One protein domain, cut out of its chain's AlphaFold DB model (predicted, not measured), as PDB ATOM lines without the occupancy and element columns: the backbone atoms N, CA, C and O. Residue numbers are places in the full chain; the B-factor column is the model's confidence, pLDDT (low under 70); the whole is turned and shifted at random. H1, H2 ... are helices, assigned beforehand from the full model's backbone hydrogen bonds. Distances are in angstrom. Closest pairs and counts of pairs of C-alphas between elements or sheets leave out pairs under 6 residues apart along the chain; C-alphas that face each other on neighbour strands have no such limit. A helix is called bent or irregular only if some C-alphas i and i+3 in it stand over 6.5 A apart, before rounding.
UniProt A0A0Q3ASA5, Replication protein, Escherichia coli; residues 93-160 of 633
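Overview. This is residues 93 to 160 of the 633 residues of the protein "Replication protein" of Escherichia coli (UniProt A0A0Q3ASA5). Two long helices, H2 and H3, form a hairpin, shifted along each other, and the short helix H1 crosses one side of the pair and packs on both. Residues 153 to 160, of which 153 to 159 belong to H3, stick out at one end and add to the length. The printed part has 68 residues with three named helices, in the order H1, H2, H3, and no named strand; its class is all helix. It is only just loose, close to compact, with a radius of gyration of the C-alphas of 13.6 A, and it spans 48 by 20 by 16 A, a rod.

Along the chain. H1, residues 94 to 104, begins at C-alpha 94 (7.971, 7.499, -42.449) and is 15.5 A long. H2, residues 107 to 129, is 32.3 A long. H3, residues 136 to 159, is 33.4 A long and ends at C-alpha 159 (6.921, 23.391, -65.504). H3 is only just irregular, with C-alphas 142 and 145 at 6.54 A, and has a kink of 26 degrees near residue 145.

Arrangement. H1 and H2, a helical hairpin, touch with the C-alphas of Leu 102 and Arg 110 closest, 5.9 A; the tilt is shallow at 34.6 degrees, only just short of steep, opposite ways. H2 touches H1 with residues 110 to 114 alone. H1 touches H3 at a steep tilt of 47 degrees, the same way; the C-alphas of Val 95 and Gln 142 are closest, 5.7 A. H2 and H3, also a helical hairpin, touch at a shallow tilt of 14 degrees, opposite ways; the closest C-alphas, of Leu 120 and Ala 137, are 4.9 A apart. Every O i to N i+4 pair is within hydrogen-bond range in H1, 18 of 19 in H2 and 16 of 20 in H3.

Size, cuts and confidence. The C-alphas of Gly 131 and Leu 160 are the farthest apart, 48.0 A. The printed part has no cut; the link from H1 to H2 is tight, that from H2 to H3 short. The mean pLDDT of the printed part is 90.0, and no printed residue is under 70.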
ATOM      1  N   ASP A  93       8.066   2.761 -42.833       80.88
ATOM      2  CA  ASP A  93       8.743   3.727 -41.955       80.88
ATOM      3  C   ASP A  93       8.739   5.153 -42.559       80.88
ATOM      4  O   ASP A  93       9.440   5.428 -43.545       80.88
ATOM      5  N   PRO A  94       8.014   6.123 -41.959       78.88
ATOM      6  CA  PRO A  94       7.971   7.499 -42.449       78.88
ATOM      7  C   PRO A  94       9.344   8.181 -42.491       78.88
ATOM      8  O   PRO A  94       9.568   9.038 -43.351       78.88
ATOM      9  N   VAL A  95      10.252   7.816 -41.581       80.81
ATOM     10  CA  VAL A  95      11.606   8.369 -41.499       80.81
ATOM     11  C   VAL A  95      12.452   7.797 -42.630       80.81
ATOM     12  O   VAL A  95      12.976   8.577 -43.430       80.81
ATOM     13  N   ALA A  96      12.534   6.468 -42.776       80.19
ATOM     14  CA  ALA A  96      13.240   5.832 -43.892       80.19
ATOM     15  C   ALA A  96      12.739   6.320 -45.259       80.19
ATOM     16  O   ALA A  96      13.551   6.634 -46.135       80.19
ATOM     17  N   ARG A  97      11.419   6.482 -45.432       82.19
ATOM     18  CA  ARG A  97      10.827   7.060 -46.647       82.19
ATOM     19  C   ARG A  97      11.325   8.478 -46.916       82.19
ATOM     20  O   ARG A  97      11.686   8.797 -48.050       82.19
ATOM     21  N   ALA A  98      11.361   9.329 -45.889       86.19
ATOM     22  CA  ALA A  98      11.863  10.693 -46.021       86.19
ATOM     23  C   ALA A  98      13.354  10.718 -46.396       86.19
ATOM     24  O   ALA A  98      13.754  11.515 -47.242       86.19
ATOM     25  N   PHE A  99      14.161   9.808 -45.841       84.94
ATOM     26  CA  PHE A  99      15.568   9.644 -46.222       84.94
ATOM     27  C   PHE A  99      15.743   9.177 -47.666       84.94
ATOM     28  O   PHE A  99      16.596   9.713 -48.374       84.94
ATOM     29  N   ALA A 100      14.952   8.202 -48.111       84.19
ATOM     30  CA  ALA A 100      15.003   7.710 -49.483       84.19
ATOM     31  C   ALA A 100      14.650   8.824 -50.481       84.19
ATOM     32  O   ALA A 100      15.413   9.065 -51.419       84.19
ATOM     33  N   LYS A 101      13.562   9.570 -50.231       88.94
ATOM     34  CA  LYS A 101      13.168  10.705 -51.084       88.94
ATOM     35  C   LYS A 101      14.209  11.830 -51.044       88.94
ATOM     36  O   LYS A 101      14.571  12.346 -52.095       88.94
ATOM     37  N   LEU A 102      14.777  12.144 -49.875       92.31
ATOM     38  CA  LEU A 102      15.869  13.118 -49.749       92.31
ATOM     39  C   LEU A 102      17.102  12.718 -50.573       92.31
ATOM     40  O   LEU A 102      17.700  13.568 -51.226       92.31
ATOM     41  N   LYS A 103      17.490  11.437 -50.559       88.75
ATOM     42  CA  LYS A 103      18.647  10.939 -51.323       88.75
ATOM     43  C   LYS A 103      18.452  11.027 -52.836       88.75
ATOM     44  O   LYS A 103      19.452  11.206 -53.530       88.75
ATOM     45  N   ALA A 104      17.209  10.911 -53.300       88.19
ATOM     46  CA  ALA A 104      16.830  11.018 -54.705       88.19
ATOM     47  C   ALA A 104      16.772  12.468 -55.216       88.19
ATOM     48  O   ALA A 104      16.732  12.677 -56.424       88.19
ATOM     49  N   LEU A 105      16.771  13.470 -54.325       93.44
ATOM     50  CA  LEU A 105      16.771  14.868 -54.748       93.44
ATOM     51  C   LEU A 105      18.092  15.267 -55.432       93.44
ATOM     52  O   LEU A 105      19.164  14.782 -55.042       93.44
ATOM     53  N   PRO A 106      18.043  16.232 -56.371       93.19
ATOM     54  CA  PRO A 106      19.231  16.842 -56.955       93.19
ATOM     55  C   PRO A 106      20.164  17.429 -55.894       93.19
ATOM     56  O   PRO A 106      19.722  17.878 -54.834       93.19
ATOM     57  N   VAL A 107      21.466  17.482 -56.188       92.00
ATOM     58  CA  VAL A 107      22.504  17.877 -55.217       92.00
ATOM     59  C   VAL A 107      22.230  19.242 -54.573       92.00
ATOM     60  O   VAL A 107      22.373  19.358 -53.356       92.00
ATOM     61  N   TYR A 108      21.782  20.238 -55.346       94.06
ATOM     62  CA  TYR A 108      21.517  21.595 -54.847       94.06
ATOM     63  C   TYR A 108      20.366  21.660 -53.824       94.06
ATOM     64  O   TYR A 108      20.375  22.530 -52.960       94.06
ATOM     65  N   LEU A 109      19.422  20.709 -53.845       96.00
ATOM     66  CA  LEU A 109      18.382  20.555 -52.814       96.00
ATOM     67  C   LEU A 109      18.824  19.592 -51.708       96.00
ATOM     68  O   LEU A 109      18.683  19.865 -50.514       96.00
ATOM     69  N   ARG A 110      19.390  18.447 -52.098       94.94
ATOM     70  CA  ARG A 110      19.771  17.363 -51.194       94.94
ATOM     71  C   ARG A 110      20.827  17.795 -50.193       94.94
ATOM     72  O   ARG A 110      20.697  17.477 -49.012       94.94
ATOM     73  N   ALA A 111      21.875  18.484 -50.638       93.81
ATOM     74  CA  ALA A 111      22.999  18.867 -49.791       93.81
ATOM     75  C   ALA A 111      22.584  19.777 -48.614       93.81
ATOM     76  O   ALA A 111      22.866  19.399 -47.469       93.81
ATOM     77  N   PRO A 112      21.887  20.916 -48.817       94.69
ATOM     78  CA  PRO A 112      21.480  21.774 -47.702       94.69
ATOM     79  C   PRO A 112      20.472  21.093 -46.767       94.69
ATOM     80  O   PRO A 112      20.617  21.174 -45.544       94.69
ATOM     81  N   LEU A 113      19.501  20.351 -47.311       94.69
ATOM     82  CA  LEU A 113      18.503  19.639 -46.507       94.69
ATOM     83  C   LEU A 113      19.131  18.509 -45.673       94.69
ATOM     84  O   LEU A 113      18.797  18.350 -44.496       94.69
ATOM     85  N   SER A 114      20.084  17.767 -46.246       93.31
ATOM     86  CA  SER A 114      20.833  16.721 -45.535       93.31
ATOM     87  C   SER A 114      21.718  17.315 -44.445       93.31
ATOM     88  O   SER A 114      21.753  16.790 -43.335       93.31
ATOM     89  N   ARG A 115      22.390  18.445 -44.711       93.56
ATOM     90  CA  ARG A 115      23.201  19.147 -43.706       93.56
ATOM     91  C   ARG A 115      22.352  19.576 -42.510       93.56
ATOM     92  O   ARG A 115      22.766  19.373 -41.368       93.56
ATOM     93  N   ARG A 116      21.153  20.117 -42.756       91.81
ATOM     94  CA  ARG A 116      20.212  20.498 -41.692       91.81
ATOM     95  C   ARG A 116      19.784  19.293 -40.859       91.81
ATOM     96  O   ARG A 116      19.792  19.370 -39.635       91.81
ATOM     97  N   LEU A 117      19.456  18.182 -41.510       91.75
ATOM     98  CA  LEU A 117      19.063  16.947 -40.840       91.75
ATOM     99  C   LEU A 117      20.201  16.360 -39.993       91.75
ATOM    100  O   LEU A 117      19.978  16.005 -38.839       91.75
ATOM    101  N   SER A 118      21.429  16.339 -40.515       91.81
ATOM    102  CA  SER A 118      22.618  15.916 -39.765       91.81
ATOM    103  C   SER A 118      22.884  16.803 -38.548       91.81
ATOM    104  O   SER A 118      23.210  16.293 -37.479       91.81
ATOM    105  N   PHE A 119      22.708  18.121 -38.676       92.50
ATOM    106  CA  PHE A 119      22.810  19.044 -37.542       92.50
ATOM    107  C   PHE A 119      21.764  18.738 -36.459       92.50
ATOM    108  O   PHE A 119      22.103  18.651 -35.281       92.50
ATOM    109  N   LEU A 120      20.505  18.527 -36.855       91.69
ATOM    110  CA  LEU A 120      19.431  18.190 -35.917       91.69
ATOM    111  C   LEU A 120      19.664  16.843 -35.229       91.69
ATOM    112  O   LEU A 120      19.365  16.726 -34.047       91.69
ATOM    113  N   ARG A 121      20.234  15.853 -35.930       90.62
ATOM    114  CA  ARG A 121      20.615  14.558 -35.342       90.62
ATOM    115  C   ARG A 121      21.667  14.712 -34.252       90.62
ATOM    116  O   ARG A 121      21.428  14.277 -33.134       90.62
ATOM    117  N   LYS A 122      22.764  15.424 -34.539       91.50
ATOM    118  CA  LYS A 122      23.815  15.707 -33.543       91.50
ATOM    119  C   LYS A 122      23.258  16.427 -32.314       91.50
ATOM    120  O   LYS A 122      23.599  16.095 -31.182       91.50
ATOM    121  N   LYS A 123      22.371  17.405 -32.528       90.12
ATOM    122  CA  LYS A 123      21.707  18.124 -31.433       90.12
ATOM    123  C   LYS A 123      20.790  17.204 -30.620       90.12
ATOM    124  O   LYS A 123      20.856  17.215 -29.398       90.12
ATOM    125  N   GLN A 124      19.989  16.383 -31.294       90.25
ATOM    126  CA  GLN A 124      19.103  15.404 -30.667       90.25
ATOM    127  C   GLN A 124      19.878  14.375 -29.832       90.25
ATOM    128  O   GLN A 124      19.452  14.057 -28.726       90.25
ATOM    129  N   GLU A 125      21.014  13.882 -30.323       89.69
ATOM    130  CA  GLU A 125      21.904  12.979 -29.583       89.69
ATOM    131  C   GLU A 125      22.491  13.657 -28.338       89.69
ATOM    132  O   GLU A 125      22.415  13.094 -27.247       89.69
ATOM    133  N   SER A 126      22.989  14.891 -28.464       89.06
ATOM    134  CA  SER A 126      23.507  15.663 -27.325       89.06
ATOM    135  C   SER A 126      22.436  15.946 -26.264       89.06
ATOM    136  O   SER A 126      22.701  15.841 -25.067       89.06
ATOM    137  N   ASP A 127      21.212  16.274 -26.679       89.31
ATOM    138  CA  ASP A 127      20.099  16.514 -25.758       89.31
ATOM    139  C   ASP A 127      19.667  15.220 -25.046       89.31
ATOM    140  O   ASP A 127      19.404  15.249 -23.841       89.31
ATOM    141  N   ARG A 128      19.673  14.073 -25.745       88.50
ATOM    142  CA  ARG A 128      19.417  12.753 -25.142       88.50
ATOM    143  C   ARG A 128      20.480  12.377 -24.112       88.50
ATOM    144  O   ARG A 128      20.124  11.900 -23.040       88.50
ATOM    145  N   GLN A 129      21.758  12.647 -24.393       88.19
ATOM    146  CA  GLN A 129      22.847  12.453 -23.423       88.19
ATOM    147  C   GLN A 129      22.667  13.316 -22.164       88.19
ATOM    148  O   GLN A 129      23.049  12.905 -21.075       88.19
ATOM    149  N   LYS A 130      22.027  14.485 -22.288       89.88
ATOM    150  CA  LYS A 130      21.663  15.372 -21.168       89.88
ATOM    151  C   LYS A 130      20.332  14.996 -20.494       89.88
ATOM    152  O   LYS A 130      19.780  15.812 -19.759       89.88
ATOM    153  N   GLY A 131      19.774  13.817 -20.781       84.06
ATOM    154  CA  GLY A 131      18.511  13.336 -20.210       84.06
ATOM    155  C   GLY A 131      17.251  14.039 -20.733       84.06
ATOM    156  O   GLY A 131      16.161  13.826 -20.203       84.06
ATOM    157  N   LYS A 132      17.355  14.879 -21.773       86.00
ATOM    158  CA  LYS A 132      16.200  15.578 -22.356       86.00
ATOM    159  C   LYS A 132      15.525  14.704 -23.410       86.00
ATOM    160  O   LYS A 132      16.179  14.100 -24.261       86.00
ATOM    161  N   LYS A 133      14.189  14.700 -23.427       78.38
ATOM    162  CA  LYS A 133      13.428  14.135 -24.551       78.38
ATOM    163  C   LYS A 133      13.667  15.002 -25.792       78.38
ATOM    164  O   LYS A 133      13.240  16.152 -25.833       78.38
ATOM    165  N   ALA A 134      14.337  14.447 -26.802       78.06
ATOM    166  CA  ALA A 134      14.604  15.125 -28.067       78.06
ATOM    167  C   ALA A 134      14.158  14.273 -29.265       78.06
ATOM    168  O   ALA A 134      14.591  13.128 -29.439       78.06
ATOM    169  N   SER A 135      13.296  14.870 -30.090       82.69
ATOM    170  CA  SER A 135      12.718  14.308 -31.321       82.69
ATOM    171  C   SER A 135      12.814  15.289 -32.499       82.69
ATOM    172  O   SER A 135      12.054  15.207 -33.461       82.69
ATOM    173  N   GLN A 136      13.727  16.263 -32.432       85.75
ATOM    174  CA  GLN A 136      13.838  17.348 -33.416       85.75
ATOM    175  C   GLN A 136      14.187  16.846 -34.825       85.75
ATOM    176  O   GLN A 136      13.639  17.348 -35.807       85.75
ATOM    177  N   ALA A 137      15.090  15.870 -34.939       86.88
ATOM    178  CA  ALA A 137      15.475  15.277 -36.216       86.88
ATOM    179  C   ALA A 137      14.344  14.419 -36.794       86.88
ATOM    180  O   ALA A 137      14.051  14.525 -37.986       86.88
ATOM    181  N   ASP A 138      13.675  13.641 -35.944       85.38
ATOM    182  CA  ASP A 138      12.552  12.789 -36.346       85.38
ATOM    183  C   ASP A 138      11.349  13.644 -36.767       85.38
ATOM    184  O   ASP A 138      10.777  13.428 -37.832       85.38
ATOM    185  N   GLY A 139      11.036  14.704 -36.016       88.19
ATOM    186  CA  GLY A 139       9.999  15.677 -36.366       88.19
ATOM    187  C   GLY A 139      10.300  16.432 -37.664       88.19
ATOM    188  O   GLY A 139       9.401  16.650 -38.481       88.19
ATOM    189  N   TYR A 140      11.565  16.780 -37.918       90.12
ATOM    190  CA  TYR A 140      11.970  17.365 -39.197       90.12
ATOM    191  C   TYR A 140      11.821  16.369 -40.355       90.12
ATOM    192  O   TYR A 140      11.306  16.744 -41.409       90.12
ATOM    193  N   ALA A 141      12.221  15.109 -40.164       87.81
ATOM    194  CA  ALA A 141      12.118  14.072 -41.187       87.81
ATOM    195  C   ALA A 141      10.659  13.708 -41.507       87.81
ATOM    196  O   ALA A 141      10.270  13.682 -42.673       87.81
ATOM    197  N   GLN A 142       9.833  13.479 -40.487       85.88
ATOM    198  CA  GLN A 142       8.443  13.059 -40.659       85.88
ATOM    199  C   GLN A 142       7.517  14.214 -41.058       85.88
ATOM    200  O   GLN A 142       6.549  14.000 -41.792       85.88
ATOM    201  N   GLY A 143       7.789  15.428 -40.570       88.75
ATOM    202  CA  GLY A 143       6.946  16.607 -40.763       88.75
ATOM    203  C   GLY A 143       7.465  17.546 -41.848       88.75
ATOM    204  O   GLY A 143       6.854  17.679 -42.907       88.75
ATOM    205  N   THR A 144       8.578  18.229 -41.582       90.69
ATOM    206  CA  THR A 144       9.068  19.319 -42.442       90.69
ATOM    207  C   THR A 144       9.508  18.831 -43.819       90.69
ATOM    208  O   THR A 144       9.087  19.412 -44.816       90.69
ATOM    209  N   LEU A 145      10.298  17.753 -43.898       93.06
ATOM    210  CA  LEU A 145      10.726  17.191 -45.183       93.06
ATOM    211  C   LEU A 145       9.538  16.710 -46.010       93.06
ATOM    212  O   LEU A 145       9.494  16.979 -47.204       93.06
ATOM    213  N   ARG A 146       8.540  16.080 -45.380       91.31
ATOM    214  CA  ARG A 146       7.305  15.675 -46.064       91.31
ATOM    215  C   ARG A 146       6.619  16.867 -46.738       91.31
ATOM    216  O   ARG A 146       6.356  16.807 -47.934       91.31
ATOM    217  N   LYS A 147       6.422  17.969 -46.003       93.06
ATOM    218  CA  LYS A 147       5.845  19.211 -46.549       93.06
ATOM    219  C   LYS A 147       6.705  19.806 -47.665       93.06
ATOM    220  O   LYS A 147       6.171  20.258 -48.668       93.06
ATOM    221  N   ILE A 148       8.030  19.811 -47.507       95.38
ATOM    222  CA  ILE A 148       8.958  20.280 -48.549       95.38
ATOM    223  C   ILE A 148       8.804  19.441 -49.819       95.38
ATOM    224  O   ILE A 148       8.720  19.997 -50.904       95.38
ATOM    225  N   PHE A 149       8.717  18.119 -49.698       95.31
ATOM    226  CA  PHE A 149       8.546  17.238 -50.846       95.31
ATOM    227  C   PHE A 149       7.210  17.458 -51.561       95.31
ATOM    228  O   PHE A 149       7.197  17.527 -52.781       95.31
ATOM    229  N   GLU A 150       6.109  17.614 -50.826       94.50
ATOM    230  CA  GLU A 150       4.797  17.940 -51.409       94.50
ATOM    231  C   GLU A 150       4.826  19.284 -52.156       94.50
ATOM    232  O   GLU A 150       4.227  19.435 -53.222       94.50
ATOM    233  N   ARG A 151       5.552  20.263 -51.607       96.94
ATOM    234  CA  ARG A 151       5.757  21.576 -52.220       96.94
ATOM    235  C   ARG A 151       6.615  21.501 -53.478       96.94
ATOM    236  O   ARG A 151       6.240  22.115 -54.466       96.94
ATOM    237  N   LEU A 152       7.706  20.735 -53.456       96.50
ATOM    238  CA  LEU A 152       8.548  20.483 -54.630       96.50
ATOM    239  C   LEU A 152       7.751  19.795 -55.741       96.50
ATOM    240  O   LEU A 152       7.753  20.283 -56.864       96.50
ATOM    241  N   ASP A 153       6.984  18.749 -55.414       94.81
ATOM    242  CA  ASP A 153       6.138  18.055 -56.392       94.81
ATOM    243  C   ASP A 153       5.104  19.022 -57.017       94.81
ATOM    244  O   ASP A 153       4.806  18.943 -58.208       94.81
ATOM    245  N   ARG A 154       4.552  19.959 -56.229       95.00
ATOM    246  CA  ARG A 154       3.637  21.004 -56.726       95.00
ATOM    247  C   ARG A 154       4.346  22.009 -57.637       95.00
ATOM    248  O   ARG A 154       3.797  22.351 -58.680       95.00
ATOM    249  N   THR A 155       5.526  22.475 -57.237       95.25
ATOM    250  CA  THR A 155       6.383  23.374 -58.018       95.25
ATOM    251  C   THR A 155       6.723  22.725 -59.358       95.25
ATOM    252  O   THR A 155       6.417  23.302 -60.393       95.25
ATOM    253  N   ASP A 156       7.224  21.491 -59.372       94.56
ATOM    254  CA  ASP A 156       7.661  20.811 -60.597       94.56
ATOM    255  C   ASP A 156       6.530  20.576 -61.600       94.56
ATOM    256  O   ASP A 156       6.721  20.801 -62.793       94.56
ATOM    257  N   ARG A 157       5.320  20.227 -61.138       94.56
ATOM    258  CA  ARG A 157       4.134  20.065 -62.007       94.56
ATOM    259  C   ARG A 157       3.775  21.314 -62.809       94.56
ATOM    260  O   ARG A 157       3.083  21.206 -63.816       94.56
ATOM    261  N   ARG A 158       4.211  22.495 -62.366       92.25
ATOM    262  CA  ARG A 158       3.974  23.750 -63.079       92.25
ATOM    263  C   ARG A 158       4.793  23.852 -64.364       92.25
ATOM    264  O   ARG A 158       4.285  24.348 -65.364       92.25
ATOM    265  N   TRP A 159       6.045  23.397 -64.330       93.31
ATOM    266  CA  TRP A 159       6.921  23.391 -65.504       93.31
ATOM    267  C   TRP A 159       6.761  22.104 -66.313       93.31
ATOM    268  O   TRP A 159       6.649  22.159 -67.536       93.31
ATOM    269  N   LEU A 160       6.646  20.958 -65.641       95.94
ATOM    270  CA  LEU A 160       6.415  19.643 -66.245       95.94
ATOM    271  C   LEU A 160       4.939  19.441 -66.612       95.94
ATOM    272  O   LEU A 160       4.271  18.523 -66.130       95.94
TER     273      LEU A 160